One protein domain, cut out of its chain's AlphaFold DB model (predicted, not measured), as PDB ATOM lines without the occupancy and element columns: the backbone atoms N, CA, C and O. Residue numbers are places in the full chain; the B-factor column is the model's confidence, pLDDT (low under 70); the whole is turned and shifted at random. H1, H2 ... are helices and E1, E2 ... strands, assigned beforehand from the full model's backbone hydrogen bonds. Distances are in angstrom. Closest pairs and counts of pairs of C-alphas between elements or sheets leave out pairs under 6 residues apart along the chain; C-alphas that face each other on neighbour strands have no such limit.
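What this domain is: This is residues 11 to 17 and 43 to 227 of the 233 residues of an uncharacterized protein of Phaeosphaeria nodorum (strain SN15 / ATCC MYA-4574 / FGSC 10173) (UniProt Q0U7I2). One six-stranded parallel sheet forms a wall with a bare face; over its other face, H1 runs along E1 and E2, while H2, H3, H4 and long loops lie farther out on that same side. H5 lies out past the E6 edge. The printed part has 192 residues, with five named helices and six named strands in the order E1 E2 H1 E3 H2 H3 E4 H4 E5 E6 H5; across the sheet the strands stand in chain order, E1 to E6. The class is mixed, helices and strands, with under half of the residues in named elements. The whole is compact, with a radius of gyration of the C-alphas of 16.3 A and spans of 48 by 42 by 25 A.

Where its parts are: Find C-alpha 11 at (55.156, 38.469, -174.980), where E1 begins, residues 11 to 16. E2, residues 45 to 51, runs 19.4 A; then come E3, 103 to 107, E4, 131 to 136, 16.9 A, E5, 173 to 178, 17.1 A, and E6, 207 to 211. H1, residues 78 to 94, runs 24.4 A from C-alpha 78 at (61.904, 59.034, -187.729). H2 is 115 to 118, H3 120 to 126, and H4 151 to 163, 18.4 A. H5, 217 to 225, ends at C-alpha 225 at (83.526, 34.961, -157.751).

How they stand to each other: Start at edge strand E1: N 13 and O 47 of E2 are 2.9 A apart, within hydrogen-bond range. Go on to N 48 and O 105 for E2 and E3, 2.9 A, N 135 and O 106 for E3 and E4, 3.0 A, N 134 and O 175 for E4 and E5, 3.0 A, and N 176 and O 209 for E5 and E6, 2.9 A. H1 is on the sheet at a height of 10.6 A, over E1 and E2, in two layers, a helix on one face of a sheet. E2 H1 E3, E3 H2 H3 E4, and E4 H4 E5 are strand-helix-strand units, parallel neighbour strands joined through helices, each with a right-handed crossover. H1 touches H2 with residues 87 to 91 alone, closest at C-alphas 87 and 116, 5.5 A. H5 touches no helix. In H1 and H3 every O i to N i+4 pair is within hydrogen-bond range; H4 has 5 of 9 and H5 4 of 5, and H2 is too short for such a pair.

The domain as a whole: Residues 18 to 42 are not printed, and C-alphas 17 and 43 across the cut are 25.2 A apart. The links E2 to H1, E4 to H4 and E5 to E6 are long. Look for pLDDT under 70 at residues 11 to 17, 52 to 80, 97 to 99 and 181 to 192.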
ATOM      1  N   LEU A  11      55.525  37.396-174.070       67.88
ATOM      2  CA  LEU A  11      55.156  38.469-174.980       67.88
ATOM      3  C   LEU A  11      56.400  38.884-175.757       67.88
ATOM      4  O   LEU A  11      57.358  39.388-175.172       67.88
ATOM      5  N   GLU A  12      56.346  38.704-177.071       65.75
ATOM      6  CA  GLU A  12      57.347  39.217-177.998       65.75
ATOM      7  C   GLU A  12      56.862  40.545-178.578       65.75
ATOM      8  O   GLU A  12      55.782  40.636-179.171       65.75
ATOM      9  N   LEU A  13      57.633  41.601-178.329       63.84
ATOM     10  CA  LEU A  13      57.372  42.946-178.817       63.84
ATOM     11  C   LEU A  13      58.365  43.266-179.925       63.84
ATOM     12  O   LEU A  13      59.426  43.834-179.675       63.84
ATOM     13  N   ASP A  14      57.976  42.917-181.149       57.50
ATOM     14  CA  ASP A  14      58.705  43.280-182.357       57.50
ATOM     15  C   ASP A  14      58.232  44.637-182.877       57.50
ATOM     16  O   ASP A  14      57.169  44.773-183.492       57.50
ATOM     17  N   VAL A  15      59.042  45.668-182.652       55.00
ATOM     18  CA  VAL A  15      58.851  46.979-183.269       55.00
ATOM     19  C   VAL A  15      59.713  47.039-184.524       55.00
ATOM     20  O   VAL A  15      60.917  47.272-184.448       55.00
ATOM     21  N   ILE A  16      59.102  46.815-185.690       49.69
ATOM     22  CA  ILE A  16      59.801  46.818-186.983       49.69
ATOM     23  C   ILE A  16      59.546  48.120-187.738       49.69
ATOM     24  O   ILE A  16      58.413  48.439-188.101       49.69
ATOM     25  N   GLU A  17      60.620  48.853-188.030       46.12
ATOM     26  CA  GLU A  17      60.588  50.005-188.926       46.12
ATOM     27  C   GLU A  17      60.509  49.520-190.394       46.12
ATOM     28  O   GLU A  17      61.502  49.107-190.990       46.12
ATOM     29  N   LEU A  43      51.904  37.020-167.589       80.19
ATOM     30  CA  LEU A  43      53.059  37.400-168.384       80.19
ATOM     31  C   LEU A  43      54.319  37.340-167.519       80.19
ATOM     32  O   LEU A  43      54.516  38.185-166.649       80.19
ATOM     33  N   GLU A  44      55.163  36.350-167.787       86.06
ATOM     34  CA  GLU A  44      56.405  36.115-167.050       86.06
ATOM     35  C   GLU A  44      57.642  36.463-167.879       86.06
ATOM     36  O   GLU A  44      58.676  36.818-167.314       86.06
ATOM     37  N   HIS A  45      57.549  36.393-169.204       86.94
ATOM     38  CA  HIS A  45      58.653  36.649-170.116       86.94
ATOM     39  C   HIS A  45      58.299  37.773-171.088       86.94
ATOM     40  O   HIS A  45      57.304  37.691-171.807       86.94
ATOM     41  N   VAL A  46      59.126  38.815-171.119       86.69
ATOM     42  CA  VAL A  46      59.021  39.902-172.092       86.69
ATOM     43  C   VAL A  46      60.275  39.956-172.950       86.69
ATOM     44  O   VAL A  46      61.374  40.128-172.427       86.69
ATOM     45  N   ILE A  47      60.089  39.879-174.263       87.25
ATOM     46  CA  ILE A  47      61.120  40.158-175.261       87.25
ATOM     47  C   ILE A  47      60.823  41.536-175.845       87.25
ATOM     48  O   ILE A  47      59.697  41.805-176.268       87.25
ATOM     49  N   VAL A  48      61.824  42.412-175.862       86.75
ATOM     50  CA  VAL A  48      61.718  43.762-176.426       86.75
ATOM     51  C   VAL A  48      62.721  43.887-177.556       86.75
ATOM     52  O   VAL A  48      63.924  43.832-177.316       86.75
ATOM     53  N   GLN A  49      62.236  44.090-178.778       85.31
ATOM     54  CA  GLN A  49      63.087  44.250-179.945       85.31
ATOM     55  C   GLN A  49      62.676  45.474-180.753       85.31
ATOM     56  O   GLN A  49      61.519  45.638-181.141       85.31
ATOM     57  N   PHE A  50      63.663  46.305-181.073       79.50
ATOM     58  CA  PHE A  50      63.488  47.435-181.970       79.50
ATOM     59  C   PHE A  50      64.333  47.210-183.224       79.50
ATOM     60  O   PHE A  50      65.556  47.292-183.189       79.50
ATOM     61  N   ALA A  51      63.691  46.899-184.349       70.00
ATOM     62  CA  ALA A  51      64.375  46.740-185.625       70.00
ATOM     63  C   ALA A  51      64.604  48.114-186.259       70.00
ATOM     64  O   ALA A  51      63.733  48.680-186.920       70.00
ATOM     65  N   TRP A  52      65.808  48.632-186.037       65.81
ATOM     66  CA  TRP A  52      66.310  49.849-186.652       65.81
ATOM     67  C   TRP A  52      67.062  49.506-187.940       65.81
ATOM     68  O   TRP A  52      68.014  48.723-187.944       65.81
ATOM     69  N   THR A  53      66.605  50.069-189.056       58.75
ATOM     70  CA  THR A  53      67.095  49.692-190.396       58.75
ATOM     71  C   THR A  53      68.201  50.600-190.919       58.75
ATOM     72  O   THR A  53      68.896  50.255-191.877       58.75
ATOM     73  N   LYS A  54      68.398  51.764-190.295       58.56
ATOM     74  CA  LYS A  54      69.477  52.678-190.659       58.56
ATOM     75  C   LYS A  54      70.740  52.239-189.937       58.56
ATOM     76  O   LYS A  54      70.799  52.295-188.717       58.56
ATOM     77  N   TYR A  55      71.779  51.846-190.671       52.91
ATOM     78  CA  TYR A  55      73.109  51.763-190.065       52.91
ATOM     79  C   TYR A  55      73.367  53.078-189.328       52.91
ATOM     80  O   TYR A  55      73.058  54.125-189.910       52.91
ATOM     81  N   PRO A  56      73.835  53.048-188.069       52.66
ATOM     82  CA  PRO A  56      74.097  54.260-187.316       52.66
ATOM     83  C   PRO A  56      75.236  54.988-188.030       52.66
ATOM     84  O   PRO A  56      76.417  54.721-187.836       52.66
ATOM     85  N   SER A  57      74.856  55.830-188.986       44.78
ATOM     86  CA  SER A  57      75.767  56.482-189.903       44.78
ATOM     87  C   SER A  57      76.559  57.488-189.092       44.78
ATOM     88  O   SER A  57      75.975  58.453-188.607       44.78
ATOM     89  N   THR A  58      77.858  57.223-188.944       47.75
ATOM     90  CA  THR A  58      78.906  58.184-188.580       47.75
ATOM     91  C   THR A  58      78.532  59.156-187.456       47.75
ATOM     92  O   THR A  58      78.003  60.222-187.739       47.75
ATOM     93  N   ASP A  59      78.886  58.811-186.214       47.69
ATOM     94  CA  ASP A  59      79.051  59.691-185.034       47.69
ATOM     95  C   ASP A  59      77.848  60.538-184.545       47.69
ATOM     96  O   ASP A  59      77.599  60.602-183.345       47.69
ATOM     97  N   GLU A  60      77.049  61.158-185.416       45.16
ATOM     98  CA  GLU A  60      76.070  62.189-185.036       45.16
ATOM     99  C   GLU A  60      74.836  61.646-184.291       45.16
ATOM    100  O   GLU A  60      74.154  62.404-183.602       45.16
ATOM    101  N   GLY A  61      74.535  60.347-184.412       48.41
ATOM    102  CA  GLY A  61      73.365  59.722-183.776       48.41
ATOM    103  C   GLY A  61      73.667  58.915-182.513       48.41
ATOM    104  O   GLY A  61      72.793  58.779-181.652       48.41
ATOM    105  N   MET A  62      74.884  58.365-182.399       50.31
ATOM    106  CA  MET A  62      75.286  57.524-181.261       50.31
ATOM    107  C   MET A  62      75.697  58.345-180.035       50.31
ATOM    108  O   MET A  62      75.753  57.786-178.949       50.31
ATOM    109  N   HIS A  63      75.901  59.658-180.206       48.31
ATOM    110  CA  HIS A  63      76.485  60.537-179.191       48.31
ATOM    111  C   HIS A  63      75.852  61.918-179.062       48.31
ATOM    112  O   HIS A  63      76.527  62.910-178.801       48.31
ATOM    113  N   ARG A  64      74.530  62.027-179.201       45.91
ATOM    114  CA  ARG A  64      73.891  63.204-178.605       45.91
ATOM    115  C   ARG A  64      73.716  62.965-177.112       45.91
ATOM    116  O   ARG A  64      72.778  62.294-176.693       45.91
ATOM    117  N   ASP A  65      74.717  63.471-176.396       37.91
ATOM    118  CA  ASP A  65      74.741  63.889-174.998       37.91
ATOM    119  C   ASP A  65      73.359  63.924-174.331       37.91
ATOM    120  O   ASP A  65      72.451  64.582-174.835       37.91
ATOM    121  N   GLU A  66      73.242  63.262-173.175       42.66
ATOM    122  CA  GLU A  66      72.237  63.536-172.136       42.66
ATOM    123  C   GLU A  66      70.848  63.936-172.656       42.66
ATOM    124  O   GLU A  66      70.308  64.995-172.316       42.66
ATOM    125  N   TYR A  67      70.216  63.079-173.458       48.28
ATOM    126  CA  TYR A  67      68.803  63.270-173.738       48.28
ATOM    127  C   TYR A  67      68.004  63.069-172.449       48.28
ATOM    128  O   TYR A  67      67.642  61.961-172.052       48.28
ATOM    129  N   ASN A  68      67.694  64.178-171.786       46.09
ATOM    130  CA  ASN A  68      66.592  64.219-170.845       46.09
ATOM    131  C   ASN A  68      65.323  63.786-171.595       46.09
ATOM    132  O   ASN A  68      65.127  64.168-172.750       46.09
ATOM    133  N   SER A  69      64.423  63.063-170.924       52.03
ATOM    134  CA  SER A  69      63.143  62.554-171.464       52.03
ATOM    135  C   SER A  69      62.317  63.580-172.257       52.03
ATOM    136  O   SER A  69      61.467  63.240-173.073       52.03
ATOM    137  N   THR A  70      62.564  64.867-172.028       48.28
ATOM    138  CA  THR A  70      61.938  65.989-172.727       48.28
ATOM    139  C   THR A  70      62.406  66.131-174.180       48.28
ATOM    140  O   THR A  70      61.594  66.462-175.039       48.28
ATOM    141  N   GLU A  71      63.672  65.857-174.492       52.81
ATOM    142  CA  GLU A  71      64.221  65.981-175.849       52.81
ATOM    143  C   GLU A  71      63.922  64.752-176.720       52.81
ATOM    144  O   GLU A  71      63.634  64.913-177.908       52.81
ATOM    145  N   GLU A  72      63.831  63.556-176.119       61.03
ATOM    146  CA  GLU A  72      63.317  62.334-176.773       61.03
ATOM    147  C   GLU A  72      61.873  62.508-177.289       61.03
ATOM    148  O   GLU A  72      61.432  61.776-178.173       61.03
ATOM    149  N   LEU A  73      61.134  63.493-176.759       57.59
ATOM    150  CA  LEU A  73      59.724  63.754-177.068       57.59
ATOM    151  C   LEU A  73      59.469  65.021-177.909       57.59
ATOM    152  O   LEU A  73      58.323  65.261-178.287       57.59
ATOM    153  N   GLN A  74      60.481  65.857-178.185       51.91
ATOM    154  CA  GLN A  74      60.273  67.212-178.742       51.91
ATOM    155  C   GLN A  74      60.839  67.457-180.151       51.91
ATOM    156  O   GLN A  74      60.653  68.546-180.700       51.91
ATOM    157  N   GLY A  75      61.498  66.475-180.769       53.44
ATOM    158  CA  GLY A  75      62.018  66.598-182.134       53.44
ATOM    159  C   GLY A  75      61.011  66.254-183.247       53.44
ATOM    160  O   GLY A  75      59.870  65.868-183.003       53.44
ATOM    161  N   GLN A  76      61.441  66.392-184.506       48.28
ATOM    162  CA  GLN A  76      60.707  65.927-185.692       48.28
ATOM    163  C   GLN A  76      61.603  64.990-186.513       48.28
ATOM    164  O   GLN A  76      62.772  65.304-186.733       48.28
ATOM    165  N   GLY A  77      61.054  63.869-186.991       62.00
ATOM    166  CA  GLY A  77      61.762  62.876-187.809       62.00
ATOM    167  C   GLY A  77      61.677  61.457-187.240       62.00
ATOM    168  O   GLY A  77      61.306  61.264-186.085       62.00
ATOM    169  N   THR A  78      62.051  60.468-188.055       63.94
ATOM    170  CA  THR A  78      61.904  59.034-187.729       63.94
ATOM    171  C   THR A  78      62.697  58.606-186.487       63.94
ATOM    172  O   THR A  78      62.268  57.715-185.767       63.94
ATOM    173  N   ASP A  79      63.828  59.261-186.200       69.31
ATOM    174  CA  ASP A  79      64.654  58.990-185.009       69.31
ATOM    175  C   ASP A  79      63.943  59.354-183.702       69.31
ATOM    176  O   ASP A  79      63.945  58.582-182.748       69.31
ATOM    177  N   VAL A  80      63.246  60.489-183.676       69.81
ATOM    178  CA  VAL A  80      62.498  60.935-182.493       69.81
ATOM    179  C   VAL A  80      61.295  60.030-182.248       69.81
ATOM    180  O   VAL A  80      61.024  59.663-181.111       69.81
ATOM    181  N   GLU A  81      60.585  59.629-183.304       72.56
ATOM    182  CA  GLU A  81      59.437  58.718-183.193       72.56
ATOM    183  C   GLU A  81      59.859  57.344-182.656       72.56
ATOM    184  O   GLU A  81      59.211  56.799-181.760       72.56
ATOM    185  N   PHE A  82      60.982  56.819-183.144       74.19
ATOM    186  CA  PHE A  82      61.564  55.573-182.657       74.19
ATOM    187  C   PHE A  82      62.009  55.663-181.194       74.19
ATOM    188  O   PHE A  82      61.638  54.809-180.389       74.19
ATOM    189  N   ARG A  83      62.743  56.718-180.815       76.38
ATOM    190  CA  ARG A  83      63.176  56.941-179.423       76.38
ATOM    191  C   ARG A  83      61.995  57.127-178.482       76.38
ATOM    192  O   ARG A  83      61.966  56.538-177.409       76.38
ATOM    193  N   SER A  84      60.985  57.881-178.909       77.06
ATOM    194  CA  SER A  84      59.742  58.068-178.164       77.06
ATOM    195  C   SER A  84      59.017  56.739-177.936       77.06
ATOM    196  O   SER A  84      58.504  56.493-176.843       77.06
ATOM    197  N   LEU A  85      58.994  55.856-178.936       78.19
ATOM    198  CA  LEU A  85      58.427  54.517-178.803       78.19
ATOM    199  C   LEU A  85      59.259  53.634-177.862       78.19
ATOM    200  O   LEU A  85      58.680  52.935-177.028       78.19
ATOM    201  N   MET A  86      60.590  53.694-177.945       81.62
ATOM    202  CA  MET A  86      61.497  52.986-177.038       81.62
ATOM    203  C   MET A  86      61.278  53.416-175.581       81.62
ATOM    204  O   MET A  86      60.978  52.569-174.735       81.62
ATOM    205  N   LEU A  87      61.310  54.727-175.317       84.19
ATOM    206  CA  LEU A  87      61.015  55.337-174.018       84.19
ATOM    207  C   LEU A  87      59.684  54.830-173.464       84.19
ATOM    208  O   LEU A  87      59.634  54.240-172.384       84.19
ATOM    209  N   GLN A  88      58.602  55.009-174.221       81.44
ATOM    210  CA  GLN A  88      57.273  54.651-173.740       81.44
ATOM    211  C   GLN A  88      57.113  53.137-173.520       81.44
ATOM    212  O   GLN A  88      56.363  52.734-172.632       81.44
ATOM    213  N   SER A  89      57.818  52.299-174.287       82.88
ATOM    214  CA  SER A  89      57.792  50.841-174.115       82.88
ATOM    215  C   SER A  89      58.463  50.416-172.808       82.88
ATOM    216  O   SER A  89      57.883  49.643-172.044       82.88
ATOM    217  N   TYR A  90      59.643  50.963-172.501       87.50
ATOM    218  CA  TYR A  90      60.339  50.674-171.245       87.50
ATOM    219  C   TYR A  90      59.647  51.299-170.028       87.50
ATOM    220  O   TYR A  90      59.576  50.661-168.980       87.50
ATOM    221  N   GLU A  91      59.054  52.489-170.155       86.25
ATOM    222  CA  GLU A  91      58.207  53.043-169.092       86.25
ATOM    223  C   GLU A  91      56.972  52.174-168.834       86.25
ATOM    224  O   GLU A  91      56.559  51.979-167.690       86.25
ATOM    225  N   ALA A  92      56.340  51.668-169.896       81.12
ATOM    226  CA  ALA A  92      55.199  50.778-169.758       81.12
ATOM    227  C   ALA A  92      55.600  49.467-169.074       81.12
ATOM    228  O   ALA A  92      54.865  48.999-168.206       81.12
ATOM    229  N   LEU A  93      56.777  48.924-169.402       83.38
ATOM    230  CA  LEU A  93      57.361  47.764-168.735       83.38
ATOM    231  C   LEU A  93      57.584  48.028-167.238       83.38
ATOM    232  O   LEU A  93      57.078  47.266-166.415       83.38
ATOM    233  N   ALA A  94      58.245  49.137-166.897       86.31
ATOM    234  CA  ALA A  94      58.578  49.538-165.527       86.31
ATOM    235  C   ALA A  94      57.352  49.739-164.620       86.31
ATOM    236  O   ALA A  94      57.414  49.524-163.414       86.31
ATOM    237  N   ARG A  95      56.211  50.148-165.192       80.94
ATOM    238  CA  ARG A  95      54.958  50.352-164.446       80.94
ATOM    239  C   ARG A  95      54.257  49.049-164.053       80.94
ATOM    240  O   ARG A  95      53.277  49.104-163.306       80.94
ATOM    241  N   ASN A  96      54.698  47.895-164.554       74.88
ATOM    242  CA  ASN A  96      54.095  46.629-164.156       74.88
ATOM    243  C   ASN A  96      54.518  46.254-162.740       74.88
ATOM    244  O   ASN A  96      55.676  46.452-162.377       74.88
ATOM    245  N   PRO A  97      53.604  45.686-161.932       67.88
ATOM    246  CA  PRO A  97      53.965  45.188-160.620       67.88
ATOM    247  C   PRO A  97      55.142  44.205-160.747       67.88
ATOM    248  O   PRO A  97      55.032  43.262-161.540       67.88
ATOM    249  N   PRO A  98      56.216  44.384-159.957       62.16
ATOM    250  CA  PRO A  98      57.433  43.571-160.037       62.16
ATOM    251  C   PRO A  98      57.185  42.050-159.999       62.16
ATOM    252  O   PRO A  98      57.917  41.259-160.589       62.16
ATOM    253  N   SER A  99      56.075  41.627-159.388       64.44
ATOM    254  CA  SER A  99      55.786  40.223-159.121       64.44
ATOM    255  C   SER A  99      55.523  39.348-160.349       64.44
ATOM    256  O   SER A  99      55.666  38.131-160.216       64.44
ATOM    257  N   TYR A 100      55.122  39.904-161.498       76.62
ATOM    258  CA  TYR A 100      54.669  39.093-162.641       76.62
ATOM    259  C   TYR A 100      55.786  38.746-163.624       76.62
ATOM    260  O   TYR A 100      55.910  37.590-164.008       76.62
ATOM    261  N   ILE A 101      56.648  39.705-163.964       85.44
ATOM    262  CA  ILE A 101      57.695  39.506-164.970       85.44
ATOM    263  C   ILE A 101      58.924  38.888-164.299       85.44
ATOM    264  O   ILE A 101      59.441  39.398-163.308       85.44
ATOM    265  N   LYS A 102      59.380  37.756-164.830       90.62
ATOM    266  CA  LYS A 102      60.510  36.961-164.324       90.62
ATOM    267  C   LYS A 102      61.687  36.909-165.280       90.62
ATOM    268  O   LYS A 102      62.795  36.610-164.822       90.62
ATOM    269  N   SER A 103      61.442  37.186-166.557       92.62
ATOM    270  CA  SER A 103      62.434  37.215-167.622       92.62
ATOM    271  C   SER A 103      62.255  38.455-168.490       92.62
ATOM    272  O   SER A 103      61.142  38.747-168.934       92.62
ATOM    273  N   LEU A 104      63.356  39.157-168.744       93.12
ATOM    274  CA  LEU A 104      63.418  40.270-169.685       93.12
ATOM    275  C   LEU A 104      64.522  40.010-170.711       93.12
ATOM    276  O   LEU A 104      65.654  39.699-170.338       93.12
ATOM    277  N   GLU A 105      64.185  40.181-171.983       94.38
ATOM    278  CA  GLU A 105      65.102  39.990-173.098       94.38
ATOM    279  C   GLU A 105      65.090  41.190-174.065       94.38
ATOM    280  O   GLU A 105      64.296  41.218-175.010       94.38
ATOM    281  N   PRO A 106      65.944  42.210-173.861       92.44
ATOM    282  CA  PRO A 106      66.185  43.235-174.866       92.44
ATOM    283  C   PRO A 106      67.027  42.658-176.013       92.44
ATOM    284  O   PRO A 106      68.184  42.280-175.818       92.44
ATOM    285  N   ARG A 107      66.456  42.593-177.219       89.56
ATOM    286  CA  ARG A 107      67.123  42.068-178.416       89.56
ATOM    287  C   ARG A 107      67.559  43.171-179.361       89.56
ATOM    288  O   ARG A 107      66.821  44.129-179.589       89.56
ATOM    289  N   ASN A 108      68.711  42.957-179.993       85.44
ATOM    290  CA  ASN A 108      69.295  43.848-180.994       85.44
ATOM    291  C   ASN A 108      69.379  45.293-180.482       85.44
ATOM    292  O   ASN A 108      69.049  46.245-181.184       85.44
ATOM    293  N   VAL A 109      69.796  45.449-179.226       87.31
ATOM    294  CA  VAL A 109      69.965  46.745-178.579       87.31
ATOM    295  C   VAL A 109      71.086  47.494-179.286       87.31
ATOM    296  O   VAL A 109      72.231  47.040-179.334       87.31
ATOM    297  N   LEU A 110      70.746  48.650-179.842       81.75
ATOM    298  CA  LEU A 110      71.716  49.595-180.371       81.75
ATOM    299  C   LEU A 110      72.436  50.317-179.233       81.75
ATOM    300  O   LEU A 110      71.886  50.472-178.146       81.75
ATOM    301  N   ALA A 111      73.627  50.843-179.523       80.75
ATOM    302  CA  ALA A 111      74.345  51.757-178.637       80.75
ATOM    303  C   ALA A 111      73.681  53.149-178.593       80.75
ATOM    304  O   ALA A 111      74.259  54.164-178.976       80.75
ATOM    305  N   HIS A 112      72.424  53.170-178.159       79.19
ATOM    306  CA  HIS A 112      71.625  54.349-177.884       79.19
ATOM    307  C   HIS A 112      71.012  54.189-176.503       79.19
ATOM    308  O   HIS A 112      70.371  53.182-176.200       79.19
ATOM    309  N   THR A 113      71.204  55.197-175.665       80.06
ATOM    310  CA  THR A 113      70.588  55.241-174.347       80.06
ATOM    311  C   THR A 113      69.090  55.516-174.465       80.06
ATOM    312  O   THR A 113      68.621  56.162-175.406       80.06
ATOM    313  N   CYS A 114      68.332  54.994-173.505       85.81
ATOM    314  CA  CYS A 114      66.911  55.263-173.335       85.81
ATOM    315  C   CYS A 114      66.710  55.840-171.938       85.81
ATOM    316  O   CYS A 114      67.032  55.173-170.949       85.81
ATOM    317  N   SER A 115      66.135  57.040-171.827       87.19
ATOM    318  CA  SER A 115      66.011  57.699-170.518       87.19
ATOM    319  C   SER A 115      65.182  56.899-169.497       87.19
ATOM    320  O   SER A 115      65.434  56.991-168.294       87.19
ATOM    321  N   ALA A 116      64.270  56.028-169.959       89.94
ATOM    322  CA  ALA A 116      63.525  55.091-169.111       89.94
ATOM    323  C   ALA A 116      64.425  54.212-168.228       89.94
ATOM    324  O   ALA A 116      64.039  53.885-167.105       89.94
ATOM    325  N   TRP A 117      65.612  53.827-168.712       92.38
ATOM    326  CA  TRP A 117      66.503  52.917-167.987       92.38
ATOM    327  C   TRP A 117      67.091  53.535-166.717       92.38
ATOM    328  O   TRP A 117      67.458  52.817-165.795       92.38
ATOM    329  N   ASN A 118      67.122  54.866-166.638       91.00
ATOM    330  CA  ASN A 118      67.601  55.611-165.475       91.00
ATOM    331  C   ASN A 118      66.479  55.943-164.466       91.00
ATOM    332  O   ASN A 118      66.683  56.681-163.504       91.00
ATOM    333  N   THR A 119      65.255  55.461-164.697       91.75
ATOM    334  CA  THR A 119      64.140  55.698-163.771       91.75
ATOM    335  C   THR A 119      64.182  54.706-162.615       91.75
ATOM    336  O   THR A 119      64.475  53.526-162.804       91.75
ATOM    337  N   ALA A 120      63.838  55.165-161.409       92.38
ATOM    338  CA  ALA A 120      63.788  54.296-160.235       92.38
ATOM    339  C   ALA A 120      62.800  53.136-160.441       92.38
ATOM    340  O   ALA A 120      63.070  52.010-160.043       92.38
ATOM    341  N   GLU A 121      61.677  53.394-161.110       90.62
ATOM    342  CA  GLU A 121      60.669  52.394-161.444       90.62
ATOM    343  C   GLU A 121      61.250  51.261-162.296       90.62
ATOM    344  O   GLU A 121      61.033  50.086-161.994       90.62
ATOM    345  N   PHE A 122      62.026  51.597-163.331       91.81
ATOM    346  CA  PHE A 122      62.667  50.591-164.172       91.81
ATOM    347  C   PHE A 122      63.712  49.799-163.383       91.81
ATOM    348  O   PHE A 122      63.677  48.569-163.381       91.81
ATOM    349  N   GLN A 123      64.579  50.483-162.639       93.81
ATOM    350  CA  GLN A 123      65.623  49.848-161.834       93.81
ATOM    351  C   GLN A 123      65.056  48.917-160.751       93.81
ATOM    352  O   GLN A 123      65.593  47.832-160.525       93.81
ATOM    353  N   GLU A 124      63.954  49.294-160.091       91.56
ATOM    354  CA  GLU A 124      63.259  48.414-159.143       91.56
ATOM    355  C   GLU A 124      62.688  47.174-159.840       91.56
ATOM    356  O   GLU A 124      62.791  46.075-159.294       91.56
ATOM    357  N   SER A 125      62.148  47.312-161.057       90.00
ATOM    358  CA  SER A 125      61.603  46.171-161.807       90.00
ATOM    359  C   SER A 125      62.660  45.104-162.127       90.00
ATOM    360  O   SER A 125      62.366  43.910-162.087       90.00
ATOM    361  N   LEU A 126      63.917  45.511-162.347       93.75
ATOM    362  CA  LEU A 126      65.025  44.593-162.623       93.75
ATOM    363  C   LEU A 126      65.405  43.722-161.416       93.75
ATOM    364  O   LEU A 126      65.912  42.612-161.587       93.75
ATOM    365  N   LYS A 127      65.149  44.185-160.185       92.75
ATOM    366  CA  LYS A 127      65.558  43.474-158.961       92.75
ATOM    367  C   LYS A 127      64.835  42.154-158.746       92.75
ATOM    368  O   LYS A 127      65.348  41.316-158.006       92.75
ATOM    369  N   GLU A 128      63.668  41.978-159.359       90.12
ATOM    370  CA  GLU A 128      62.847  40.769-159.238       90.12
ATOM    371  C   GLU A 128      63.016  39.789-160.407       90.12
ATOM    372  O   GLU A 128      62.404  38.713-160.411       90.12
ATOM    373  N   LEU A 129      63.865  40.123-161.383       94.00
ATOM    374  CA  LEU A 129      64.136  39.248-162.515       94.00
ATOM    375  C   LEU A 129      64.970  38.041-162.086       94.00
ATOM    376  O   LEU A 129      66.021  38.153-161.454       94.00
ATOM    377  N   SER A 130      64.500  36.862-162.486       95.62
ATOM    378  CA  SER A 130      65.219  35.596-162.319       95.62
ATOM    379  C   SER A 130      66.086  35.252-163.533       95.62
ATOM    380  O   SER A 130      67.050  34.492-163.395       95.62
ATOM    381  N   SER A 131      65.753  35.831-164.690       96.69
ATOM    382  CA  SER A 131      66.419  35.655-165.975       96.69
ATOM    383  C   SER A 131      66.545  37.003-166.686       96.69
ATOM    384  O   SER A 131      65.592  37.783-166.710       96.69
ATOM    385  N   PHE A 132      67.709  37.277-167.263       97.12
ATOM    386  CA  PHE A 132      67.934  38.441-168.114       97.12
ATOM    387  C   PHE A 132      68.840  38.049-169.277       97.12
ATOM    388  O   PHE A 132      69.888  37.435-169.078       97.12
ATOM    389  N   SER A 133      68.437  38.411-170.487       96.62
ATOM    390  CA  SER A 133      69.219  38.197-171.701       96.62
ATOM    391  C   SER A 133      69.316  39.512-172.451       96.62
ATOM    392  O   SER A 133      68.310  40.189-172.586       96.62
ATOM    393  N   ILE A 134      70.493  39.902-172.928       94.88
ATOM    394  CA  ILE A 134      70.644  41.102-173.756       94.88
ATOM    395  C   ILE A 134      71.460  40.782-174.999       94.88
ATOM    396  O   ILE A 134      72.581  40.279-174.895       94.88
ATOM    397  N   SER A 135      70.928  41.103-176.180       91.88
ATOM    398  CA  SER A 135      71.711  41.052-177.413       91.88
ATOM    399  C   SER A 135      72.004  42.447-177.944       91.88
ATOM    400  O   SER A 135      71.102  43.274-178.067       91.88
ATOM    401  N   LEU A 136      73.275  42.720-178.239       88.94
ATOM    402  CA  LEU A 136      73.730  44.005-178.762       88.94
ATOM    403  C   LEU A 136      73.902  43.932-180.273       88.94
ATOM    404  O   LEU A 136      74.532  43.010-180.806       88.94
ATOM    405  N   GLN A 137      73.364  44.934-180.959       84.69
ATOM    406  CA  GLN A 137      73.479  45.055-182.400       84.69
ATOM    407  C   GLN A 137      74.806  45.727-182.773       84.69
ATOM    408  O   GLN A 137      75.077  46.864-182.387       84.69
ATOM    409  N   GLY A 138      75.627  45.015-183.545       79.81
ATOM    410  CA  GLY A 138      76.815  45.565-184.187       79.81
ATOM    411  C   GLY A 138      76.526  46.165-185.565       79.81
ATOM    412  O   GLY A 138      75.374  46.375-185.947       79.81
ATOM    413  N   GLY A 139      77.576  46.421-186.347       79.12
ATOM    414  CA  GLY A 139      77.428  46.897-187.725       79.12
ATOM    415  C   GLY A 139      78.654  47.629-188.261       79.12
ATOM    416  O   GLY A 139      79.704  47.655-187.623       79.12
ATOM    417  N   ASP A 140      78.505  48.239-189.437       73.69
ATOM    418  CA  ASP A 140      79.520  49.113-190.036       73.69
ATOM    419  C   ASP A 140      79.487  50.506-189.379       73.69
ATOM    420  O   ASP A 140      78.418  51.043-189.085       73.69
ATOM    421  N   ASN A 141      80.656  51.107-189.156       73.31
ATOM    422  CA  ASN A 141      80.814  52.440-188.565       73.31
ATOM    423  C   ASN A 141      80.607  53.604-189.564       73.31
ATOM    424  O   ASN A 141      80.801  54.768-189.211       73.31
ATOM    425  N   GLY A 142      80.261  53.310-190.816       71.38
ATOM    426  CA  GLY A 142      80.133  54.259-191.923       71.38
ATOM    427  C   GLY A 142      81.456  54.618-192.610       71.38
ATOM    428  O   GLY A 142      81.462  55.419-193.545       71.38
ATOM    429  N   ALA A 143      82.574  54.040-192.169       75.50
ATOM    430  CA  ALA A 143      83.926  54.281-192.674       75.50
ATOM    431  C   ALA A 143      84.658  52.976-193.056       75.50
ATOM    432  O   ALA A 143      85.885  52.974-193.199       75.50
ATOM    433  N   GLY A 144      83.920  51.872-193.235       71.75
ATOM    434  CA  GLY A 144      84.473  50.561-193.591       71.75
ATOM    435  C   GLY A 144      85.139  49.826-192.424       71.75
ATOM    436  O   GLY A 144      85.984  48.959-192.654       71.75
ATOM    437  N   GLY A 145      84.806  50.200-191.185       74.44
ATOM    438  CA  GLY A 145      85.188  49.499-189.959       74.44
ATOM    439  C   GLY A 145      83.968  49.063-189.143       74.44
ATOM    440  O   GLY A 145      82.834  49.380-189.478       74.44
ATOM    441  N   SER A 146      84.209  48.346-188.051       79.69
ATOM    442  CA  SER A 146      83.172  47.834-187.145       79.69
ATOM    443  C   SER A 146      82.648  48.905-186.181       79.69
ATOM    444  O   SER A 146      83.394  49.806-185.786       79.69
ATOM    445  N   ILE A 147      81.391  48.800-185.743       78.50
ATOM    446  CA  ILE A 147      80.735  49.785-184.862       78.50
ATOM    447  C   ILE A 147      81.471  49.969-183.530       78.50
ATOM    448  O   ILE A 147      81.464  51.061-182.968       78.50
ATOM    449  N   ASN A 148      82.174  48.935-183.058       76.81
ATOM    450  CA  ASN A 148      82.962  48.982-181.827       76.81
ATOM    451  C   ASN A 148      84.160  49.944-181.890       76.81
ATOM    452  O   ASN A 148      84.801  50.187-180.872       76.81
ATOM    453  N   THR A 149      84.444  50.509-183.065       76.62
ATOM    454  CA  THR A 149      85.426  51.583-183.257       76.62
ATOM    455  C   THR A 149      84.836  52.986-183.097       76.62
ATOM    456  O   THR A 149      85.582  53.963-183.164       76.62
ATOM    457  N   THR A 150      83.518  53.107-182.907       76.81
ATOM    458  CA  THR A 150      82.853  54.401-182.713       76.81
ATOM    459  C   THR A 150      82.868  54.819-181.239       76.81
ATOM    460  O   THR A 150      82.683  53.965-180.366       76.81
ATOM    461  N   PRO A 151      83.057  56.118-180.937       76.69
ATOM    462  CA  PRO A 151      83.016  56.622-179.564       76.69
ATOM    463  C   PRO A 151      81.706  56.291-178.834       76.69
ATOM    464  O   PRO A 151      81.750  55.839-177.694       76.69
ATOM    465  N   GLY A 152      80.558  56.408-179.511       76.62
ATOM    466  CA  GLY A 152      79.250  56.110-178.912       76.62
ATOM    467  C   GLY A 152      79.123  54.665-178.439       76.62
ATOM    468  O   GLY A 152      78.693  54.410-177.318       76.62
ATOM    469  N   TYR A 153      79.602  53.705-179.234       80.12
ATOM    470  CA  TYR A 153      79.660  52.311-178.794       80.12
ATOM    471  C   TYR A 153      80.624  52.125-177.613       80.12
ATOM    472  O   TYR A 153      80.325  51.399-176.668       80.12
ATOM    473  N   PHE A 154      81.783  52.786-177.646       78.38
ATOM    474  CA  PHE A 154      82.776  52.685-176.577       78.38
ATOM    475  C   PHE A 154      82.240  53.169-175.222       78.38
ATOM    476  O   PHE A 154      82.531  52.554-174.194       78.38
ATOM    477  N   GLU A 155      81.448  54.238-175.233       79.62
ATOM    478  CA  GLU A 155      80.864  54.854-174.040       79.62
ATOM    479  C   GLU A 155      79.583  54.159-173.579       79.62
ATOM    480  O   GLU A 155      79.357  54.048-172.380       79.62
ATOM    481  N   PHE A 156      78.799  53.596-174.498       85.44
ATOM    482  CA  PHE A 156      77.566  52.882-174.172       85.44
ATOM    483  C   PHE A 156      77.801  51.568-173.413       85.44
ATOM    484  O   PHE A 156      77.125  51.274-172.428       85.44
ATOM    485  N   ILE A 157      78.760  50.751-173.861       87.50
ATOM    486  CA  ILE A 157      78.964  49.395-173.319       87.50
ATOM    487  C   ILE A 157      79.215  49.375-171.798       87.50
ATOM    488  O   ILE A 157      78.615  48.541-171.116       87.50
ATOM    489  N   PRO A 158      80.048  50.262-171.221       86.25
ATOM    490  CA  PRO A 158      80.251  50.337-169.782       86.25
ATOM    491  C   PRO A 158      79.014  50.780-169.008       86.25
ATOM    492  O   PRO A 158      78.882  50.405-167.845       86.25
ATOM    493  N   GLU A 159      78.130  51.574-169.617       89.75
ATOM    494  CA  GLU A 159      76.913  52.071-168.968       89.75
ATOM    495  C   GLU A 159      75.835  50.994-168.824       89.75
ATOM    496  O   GLU A 159      74.947  51.139-167.991       89.75
ATOM    497  N   LEU A 160      75.937  49.870-169.546       92.25
ATOM    498  CA  LEU A 160      75.058  48.712-169.325       92.25
ATOM    499  C   LEU A 160      75.109  48.206-167.878       92.25
ATOM    500  O   LEU A 160      74.127  47.658-167.378       92.25
ATOM    501  N   ASP A 161      76.237  48.417-167.199       92.12
ATOM    502  CA  ASP A 161      76.356  48.163-165.769       92.12
ATOM    503  C   ASP A 161      75.358  48.999-164.964       92.12
ATOM    504  O   ASP A 161      74.504  48.456-164.263       92.12
ATOM    505  N   PHE A 162      75.417  50.315-165.166       92.31
ATOM    506  CA  PHE A 162      74.562  51.291-164.504       92.31
ATOM    507  C   PHE A 162      73.082  51.126-164.870       92.31
ATOM    508  O   PHE A 162      72.223  51.238-164.007       92.31
ATOM    509  N   TYR A 163      72.757  50.845-166.134       93.12
ATOM    510  CA  TYR A 163      71.360  50.713-166.561       93.12
ATOM    511  C   TYR A 163      70.731  49.365-166.195       93.12
ATOM    512  O   TYR A 163      69.513  49.288-166.021       93.12
ATOM    513  N   PHE A 164      71.529  48.296-166.108       95.12
ATOM    514  CA  PHE A 164      71.006  46.938-165.958       95.12
ATOM    515  C   PHE A 164      71.707  46.144-164.856       95.12
ATOM    516  O   PHE A 164      71.055  45.719-163.898       95.12
ATOM    517  N   PHE A 165      73.011  45.885-164.988       94.69
ATOM    518  CA  PHE A 165      73.670  44.812-164.230       94.69
ATOM    519  C   PHE A 165      73.720  45.064-162.727       94.69
ATOM    520  O   PHE A 165      73.516  44.122-161.951       94.69
ATOM    521  N   GLU A 166      73.902  46.315-162.299       95.00
ATOM    522  CA  GLU A 166      73.935  46.642-160.876       95.00
ATOM    523  C   GLU A 166      72.596  46.355-160.172       95.00
ATOM    524  O   GLU A 166      72.571  46.137-158.955       95.00
ATOM    525  N   HIS A 167      71.486  46.270-160.910       95.25
ATOM    526  CA  HIS A 167      70.145  46.062-160.364       95.25
ATOM    527  C   HIS A 167      69.702  44.589-160.325       95.25
ATOM    528  O   HIS A 167      68.767  44.256-159.597       95.25
ATOM    529  N   LEU A 168      70.389  43.674-161.017       95.19
ATOM    530  CA  LEU A 168      70.002  42.258-161.138       95.19
ATOM    531  C   LEU A 168      70.401  41.439-159.890       95.19
ATOM    532  O   LEU A 168      71.411  40.733-159.875       95.19
ATOM    533  N   LYS A 169      69.625  41.548-158.800       92.00
ATOM    534  CA  LYS A 169      70.009  41.018-157.472       92.00
ATOM    535  C   LYS A 169      69.673  39.548-157.208       92.00
ATOM    536  O   LYS A 169      70.435  38.890-156.504       92.00
ATOM    537  N   ILE A 170      68.551  39.043-157.720       94.19
ATOM    538  CA  ILE A 170      68.102  37.651-157.489       94.19
ATOM    539  C   ILE A 170      68.252  36.764-158.728       94.19
ATOM    540  O   ILE A 170      67.727  35.652-158.780       94.19
ATOM    541  N   MET A 171      68.938  37.277-159.746       95.00
ATOM    542  CA  MET A 171      69.038  36.626-161.036       95.00
ATOM    543  C   MET A 171      69.810  35.310-160.945       95.00
ATOM    544  O   MET A 171      70.843  35.215-160.284       95.00
ATOM    545  N   THR A 172      69.311  34.310-161.668       97.56
ATOM    546  CA  THR A 172      69.895  32.967-161.752       97.56
ATOM    547  C   THR A 172      70.389  32.624-163.156       97.56
ATOM    548  O   THR A 172      71.248  31.756-163.289       97.56
ATOM    549  N   HIS A 173      69.883  33.305-164.189       98.00
ATOM    550  CA  HIS A 173      70.246  33.084-165.589       98.00
ATOM    551  C   HIS A 173      70.597  34.421-166.246       98.00
ATOM    552  O   HIS A 173      69.746  35.306-166.306       98.00
ATOM    553  N   PHE A 174      71.831  34.557-166.730       97.38
ATOM    554  CA  PHE A 174      72.284  35.714-167.499       97.38
ATOM    555  C   PHE A 174      72.775  35.267-168.870       97.38
ATOM    556  O   PHE A 174      73.595  34.350-168.958       97.38
ATOM    557  N   SER A 175      72.311  35.944-169.916       96.25
ATOM    558  CA  SER A 175      72.836  35.779-171.266       96.25
ATOM    559  C   SER A 175      73.218  37.127-171.867       96.25
ATOM    560  O   SER A 175      72.509  38.122-171.705       96.25
ATOM    561  N   SER A 176      74.353  37.169-172.555       92.56
ATOM    562  CA  SER A 176      74.719  38.305-173.390       92.56
ATOM    563  C   SER A 176      75.258  37.825-174.726       92.56
ATOM    564  O   SER A 176      76.207  37.045-174.781       92.56
ATOM    565  N   ALA A 177      74.663  38.328-175.800       88.56
ATOM    566  CA  ALA A 177      75.106  38.070-177.159       88.56
ATOM    567  C   ALA A 177      75.481  39.381-177.840       88.56
ATOM    568  O   ALA A 177      74.851  40.417-177.630       88.56
ATOM    569  N   THR A 178      76.497  39.351-178.687       82.81
ATOM    570  CA  THR A 178      76.831  40.486-179.549       82.81
ATOM    571  C   THR A 178      77.067  39.979-180.959       82.81
ATOM    572  O   THR A 178      77.471  38.838-181.150       82.81
ATOM    573  N   THR A 179      76.783  40.786-181.975       78.38
ATOM    574  CA  THR A 179      77.127  40.386-183.345       78.38
ATOM    575  C   THR A 179      78.642  40.451-183.561       78.38
ATOM    576  O   THR A 179      79.300  41.345-183.021       78.38
ATOM    577  N   ASP A 180      79.172  39.607-184.446       73.94
ATOM    578  CA  ASP A 180      80.607  39.535-184.776       73.94
ATOM    579  C   ASP A 180      81.218  40.862-185.268       73.94
ATOM    580  O   ASP A 180      82.415  41.096-185.104       73.94
ATOM    581  N   ASP A 181      80.395  41.762-185.813       68.50
ATOM    582  CA  ASP A 181      80.813  43.076-186.317       68.50
ATOM    583  C   ASP A 181      80.863  44.167-185.225       68.50
ATOM    584  O   ASP A 181      80.976  45.358-185.524       68.50
ATOM    585  N   GLY A 182      80.771  43.793-183.945       66.25
ATOM    586  CA  GLY A 182      80.861  44.724-182.818       66.25
ATOM    587  C   GLY A 182      81.163  44.109-181.444       66.25
ATOM    588  O   GLY A 182      80.613  44.600-180.462       66.25
ATOM    589  N   PRO A 183      82.013  43.081-181.291       67.50
ATOM    590  CA  PRO A 183      82.232  42.451-179.992       67.50
ATOM    591  C   PRO A 183      82.876  43.422-178.970       67.50
ATOM    592  O   PRO A 183      83.839  44.124-179.318       67.50
ATOM    593  N   PRO A 184      82.396  43.467-177.708       63.91
ATOM    594  CA  PRO A 184      83.034  44.191-176.606       63.91
ATOM    595  C   PRO A 184      84.302  43.449-176.150       63.91
ATOM    596  O   PRO A 184      84.304  42.217-176.105       63.91
ATOM    597  N   ALA A 185      85.394  44.157-175.818       54.69
ATOM    598  CA  ALA A 185      86.701  43.532-175.560       54.69
ATOM    599  C   ALA A 185      87.485  43.970-174.313       54.69
ATOM    600  O   ALA A 185      87.001  44.696-173.457       54.69
ATOM    601  N   ILE A 186      88.682  43.373-174.196       50.75
ATOM    602  CA  ILE A 186      89.312  42.853-172.969       50.75
ATOM    603  C   ILE A 186      90.122  43.868-172.163       50.75
ATOM    604  O   ILE A 186      90.362  43.624-170.981       50.75
ATOM    605  N   GLN A 187      90.605  44.958-172.755       44.53
ATOM    606  CA  GLN A 187      91.724  45.684-172.153       44.53
ATOM    607  C   GLN A 187      91.662  47.188-172.399       44.53
ATOM    608  O   GLN A 187      91.298  47.626-173.487       44.53
ATOM    609  N   GLU A 188      92.104  47.958-171.399       47.84
ATOM    610  CA  GLU A 188      92.300  49.417-171.414       47.84
ATOM    611  C   GLU A 188      93.414  49.880-172.383       47.84
ATOM    612  O   GLU A 188      94.161  50.812-172.094       47.84
ATOM    613  N   ASP A 189      93.547  49.243-173.548       50.16
ATOM    614  CA  ASP A 189      94.325  49.772-174.666       50.16
ATOM    615  C   ASP A 189      93.370  50.236-175.775       50.16
ATOM    616  O   ASP A 189      93.025  49.540-176.732       50.16
ATOM    617  N   THR A 190      92.909  51.462-175.549       52.69
ATOM    618  CA  THR A 190      92.475  52.492-176.502       52.69
ATOM    619  C   THR A 190      91.317  52.248-177.472       52.69
ATOM    620  O   THR A 190      90.882  53.236-178.059       52.69
ATOM    621  N   ARG A 191      90.791  51.032-177.695       56.47
ATOM    622  CA  ARG A 191      89.845  50.834-178.824       56.47
ATOM    623  C   ARG A 191      88.671  49.883-178.636       56.47
ATOM    624  O   ARG A 191      87.896  49.746-179.576       56.47
ATOM    625  N   ILE A 192      88.523  49.214-177.495       63.38
ATOM    626  CA  ILE A 192      87.374  48.325-177.296       63.38
ATOM    627  C   ILE A 192      86.904  48.374-175.847       63.38
ATOM    628  O   ILE A 192      87.713  48.335-174.924       63.38
ATOM    629  N   SER A 193      85.591  48.473-175.666       71.94
ATOM    630  CA  SER A 193      84.963  48.636-174.364       71.94
ATOM    631  C   SER A 193      84.549  47.296-173.764       71.94
ATOM    632  O   SER A 193      84.037  46.429-174.475       71.94
ATOM    633  N   ALA A 194      84.808  47.113-172.470       76.69
ATOM    634  CA  ALA A 194      84.533  45.870-171.761       76.69
ATOM    635  C   ALA A 194      83.120  45.875-171.178       76.69
ATOM    636  O   ALA A 194      82.712  46.846-170.539       76.69
ATOM    637  N   LEU A 195      82.419  44.745-171.303       83.25
ATOM    638  CA  LEU A 195      81.211  44.494-170.527       83.25
ATOM    639  C   LEU A 195      81.588  44.462-169.037       83.25
ATOM    640  O   LEU A 195      82.338  43.582-168.598       83.25
ATOM    641  N   ARG A 196      81.120  45.447-168.264       85.81
ATOM    642  CA  ARG A 196      81.486  45.628-166.851       85.81
ATOM    643  C   ARG A 196      80.709  44.679-165.934       85.81
ATOM    644  O   ARG A 196      79.861  45.080-165.148       85.81
ATOM    645  N   LEU A 197      81.021  43.391-166.027       90.12
ATOM    646  CA  LEU A 197      80.573  42.395-165.056       90.12
ATOM    647  C   LEU A 197      81.541  42.375-163.868       90.12
ATOM    648  O   LEU A 197      82.706  42.005-164.018       90.12
ATOM    649  N   CYS A 198      81.064  42.793-162.697       89.94
ATOM    650  CA  CYS A 198      81.839  42.861-161.461       89.94
ATOM    651  C   CYS A 198      81.462  41.719-160.513       89.94
ATOM    652  O   CYS A 198      80.318  41.275-160.499       89.94
ATOM    653  N   GLU A 199      82.395  41.298-159.656       93.56
ATOM    654  CA  GLU A 199      82.256  40.165-158.716       93.56
ATOM    655  C   GLU A 199      80.999  40.215-157.826       93.56
ATOM    656  O   GLU A 199      80.520  39.187-157.365       93.56
ATOM    657  N   MET A 200      80.468  41.415-157.576       92.81
ATOM    658  CA  MET A 200      79.294  41.661-156.734       92.81
ATOM    659  C   MET A 200      77.954  41.661-157.487       92.81
ATOM    660  O   MET A 200      76.899  41.784-156.857       92.81
ATOM    661  N   HIS A 201      77.972  41.596-158.818       95.06
ATOM    662  CA  HIS A 201      76.753  41.535-159.622       95.06
ATOM    663  C   HIS A 201      76.182  40.124-159.573       95.06
ATOM    664  O   HIS A 201      76.940  39.169-159.603       95.06
ATOM    665  N   MET A 202      74.851  39.996-159.563       95.88
ATOM    666  CA  MET A 202      74.171  38.715-159.800       95.88
ATOM    667  C   MET A 202      74.579  37.585-158.824       95.88
ATOM    668  O   MET A 202      74.846  36.469-159.256       95.88
ATOM    669  N   PRO A 203      74.568  37.801-157.495       95.62
ATOM    670  CA  PRO A 203      75.154  36.872-156.516       95.62
ATOM    671  C   PRO A 203      74.508  35.473-156.451       95.62
ATOM    672  O   PRO A 203      74.993  34.610-155.727       95.62
ATOM    673  N   GLN A 204      73.386  35.251-157.141       96.62
ATOM    674  CA  GLN A 204      72.689  33.961-157.227       96.62
ATOM    675  C   GLN A 204      72.817  33.319-158.617       96.62
ATOM    676  O   GLN A 204      72.053  32.409-158.945       96.62
ATOM    677  N   LEU A 205      73.753  33.792-159.445       98.06
ATOM    678  CA  LEU A 205      73.921  33.352-160.823       98.06
ATOM    679  C   LEU A 205      74.267  31.859-160.889       98.06
ATOM    680  O   LEU A 205      75.256  31.414-160.306       98.06
ATOM    681  N   ARG A 206      73.454  31.100-161.631       98.19
ATOM    682  CA  ARG A 206      73.603  29.653-161.860       98.19
ATOM    683  C   ARG A 206      73.954  29.324-163.305       98.19
ATOM    684  O   ARG A 206      74.654  28.348-163.547       98.19
ATOM    685  N   ARG A 207      73.505  30.131-164.267       98.19
ATOM    686  CA  ARG A 207      73.809  29.955-165.690       98.19
ATOM    687  C   ARG A 207      74.304  31.258-166.294       98.19
ATOM    688  O   ARG A 207      73.603  32.266-166.214       98.19
ATOM    689  N   LEU A 208      75.476  31.200-166.913       96.88
ATOM    690  CA  LEU A 208      76.076  32.276-167.688       96.88
ATOM    691  C   LEU A 208      76.170  31.827-169.144       96.88
ATOM    692  O   LEU A 208      76.689  30.752-169.402       96.88
ATOM    693  N   GLU A 209      75.681  32.632-170.080       95.88
ATOM    694  CA  GLU A 209      75.856  32.403-171.516       95.88
ATOM    695  C   GLU A 209      76.424  33.660-172.156       95.88
ATOM    696  O   GLU A 209      75.887  34.752-171.979       95.88
ATOM    697  N   LEU A 210      77.533  33.521-172.873       92.69
ATOM    698  CA  LEU A 210      78.204  34.643-173.517       92.69
ATOM    699  C   LEU A 210      78.525  34.283-174.964       92.69
ATOM    700  O   LEU A 210      79.287  33.350-175.221       92.69
ATOM    701  N   GLU A 211      77.969  35.041-175.903       91.06
ATOM    702  CA  GLU A 211      78.174  34.856-177.338       91.06
ATOM    703  C   GLU A 211      78.895  36.065-177.943       91.06
ATOM    704  O   GLU A 211      78.487  37.216-177.775       91.06
ATOM    705  N   SER A 212      80.009  35.789-178.625       86.00
ATOM    706  CA  SER A 212      80.897  36.793-179.228       86.00
ATOM    707  C   SER A 212      81.363  37.893-178.257       86.00
ATOM    708  O   SER A 212      81.683  39.006-178.654       86.00
ATOM    709  N   VAL A 213      81.479  37.570-176.966       82.69
ATOM    710  CA  VAL A 213      82.075  38.439-175.939       82.69
ATOM    711  C   VAL A 213      83.517  38.011-175.684       82.69
ATOM    712  O   VAL A 213      83.794  36.836-175.431       82.69
ATOM    713  N   PHE A 214      84.460  38.952-175.707       78.75
ATOM    714  CA  PHE A 214      85.836  38.627-175.348       78.75
ATOM    715  C   PHE A 214      86.046  38.589-173.820       78.75
ATOM    716  O   PHE A 214      85.469  39.376-173.069       78.75
ATOM    717  N   ILE A 215      86.939  37.712-173.347       80.69
ATOM    718  CA  ILE A 215      87.219  37.509-171.913       80.69
ATOM    719  C   ILE A 215      87.992  38.687-171.297       80.69
ATOM    720  O   ILE A 215      89.218  38.709-171.331       80.69
ATOM    721  N   SER A 216      87.290  39.670-170.729       78.38
ATOM    722  CA  SER A 216      87.895  40.830-170.056       78.38
ATOM    723  C   SER A 216      88.482  40.491-168.681       78.38
ATOM    724  O   SER A 216      88.181  39.447-168.099       78.38
ATOM    725  N   GLN A 217      89.291  41.397-168.116       82.19
ATOM    726  CA  GLN A 217      89.752  41.256-166.729       82.19
ATOM    727  C   GLN A 217      88.565  41.184-165.753       82.19
ATOM    728  O   GLN A 217      88.559  40.329-164.868       82.19
ATOM    729  N   SER A 218      87.543  42.018-165.953       84.62
ATOM    730  CA  SER A 218      86.312  42.008-165.156       84.62
ATOM    731  C   SER A 218      85.616  40.648-165.232       84.62
ATOM    732  O   SER A 218      85.346  40.043-164.199       84.62
ATOM    733  N   LEU A 219      85.451  40.092-166.438       87.25
ATOM    734  CA  LEU A 219      84.854  38.769-166.620       87.25
ATOM    735  C   LEU A 219      85.710  37.649-165.997       87.25
ATOM    736  O   LEU A 219      85.179  36.710-165.405       87.25
ATOM    737  N   SER A 220      87.040  37.767-166.076       88.75
ATOM    738  CA  SER A 220      87.971  36.802-165.476       88.75
ATOM    739  C   SER A 220      87.914  36.767-163.946       88.75
ATOM    740  O   SER A 220      88.227  35.733-163.363       88.75
ATOM    741  N   ALA A 221      87.501  37.866-163.306       91.38
ATOM    742  CA  ALA A 221      87.244  37.937-161.868       91.38
ATOM    743  C   ALA A 221      85.798  37.540-161.524       91.38
ATOM    744  O   ALA A 221      85.559  36.842-160.539       91.38
ATOM    745  N   PHE A 222      84.843  37.914-162.380       94.00
ATOM    746  CA  PHE A 222      83.422  37.613-162.237       94.00
ATOM    747  C   PHE A 222      83.131  36.111-162.160       94.00
ATOM    748  O   PHE A 222      82.423  35.675-161.255       94.00
ATOM    749  N   ILE A 223      83.685  35.312-163.080       94.75
ATOM    750  CA  ILE A 223      83.399  33.869-163.142       94.75
ATOM    751  C   ILE A 223      83.860  33.148-161.859       94.75
ATOM    752  O   ILE A 223      83.036  32.469-161.245       94.75
ATOM    753  N   PRO A 224      85.118  33.299-161.386       95.94
ATOM    754  CA  PRO A 224      85.547  32.694-160.124       95.94
ATOM    755  C   PRO A 224      84.763  33.169-158.898       95.94
ATOM    756  O   PRO A 224      84.532  32.364-157.998       95.94
ATOM    757  N   ALA A 225      84.333  34.436-158.857       96.38
ATOM    758  CA  ALA A 225      83.526  34.961-157.751       96.38
ATOM    759  C   ALA A 225      82.170  34.244-157.604       96.38
ATOM    760  O   ALA A 225      81.632  34.172-156.502       96.38
ATOM    761  N   HIS A 226      81.665  33.650-158.689       97.12
ATOM    762  CA  HIS A 226      80.431  32.864-158.719       97.12
ATOM    763  C   HIS A 226      80.677  31.350-158.674       97.12
ATOM    764  O   HIS A 226      79.759  30.573-158.916       97.12
ATOM    765  N   GLY A 227      81.893  30.899-158.349       95.94
ATOM    766  CA  GLY A 227      82.262  29.478-158.394       95.94
ATOM    767  C   GLY A 227      81.403  28.550-157.522       95.94
ATOM    768  O   GLY A 227      81.298  27.367-157.832       95.94
TER     769      GLY A 227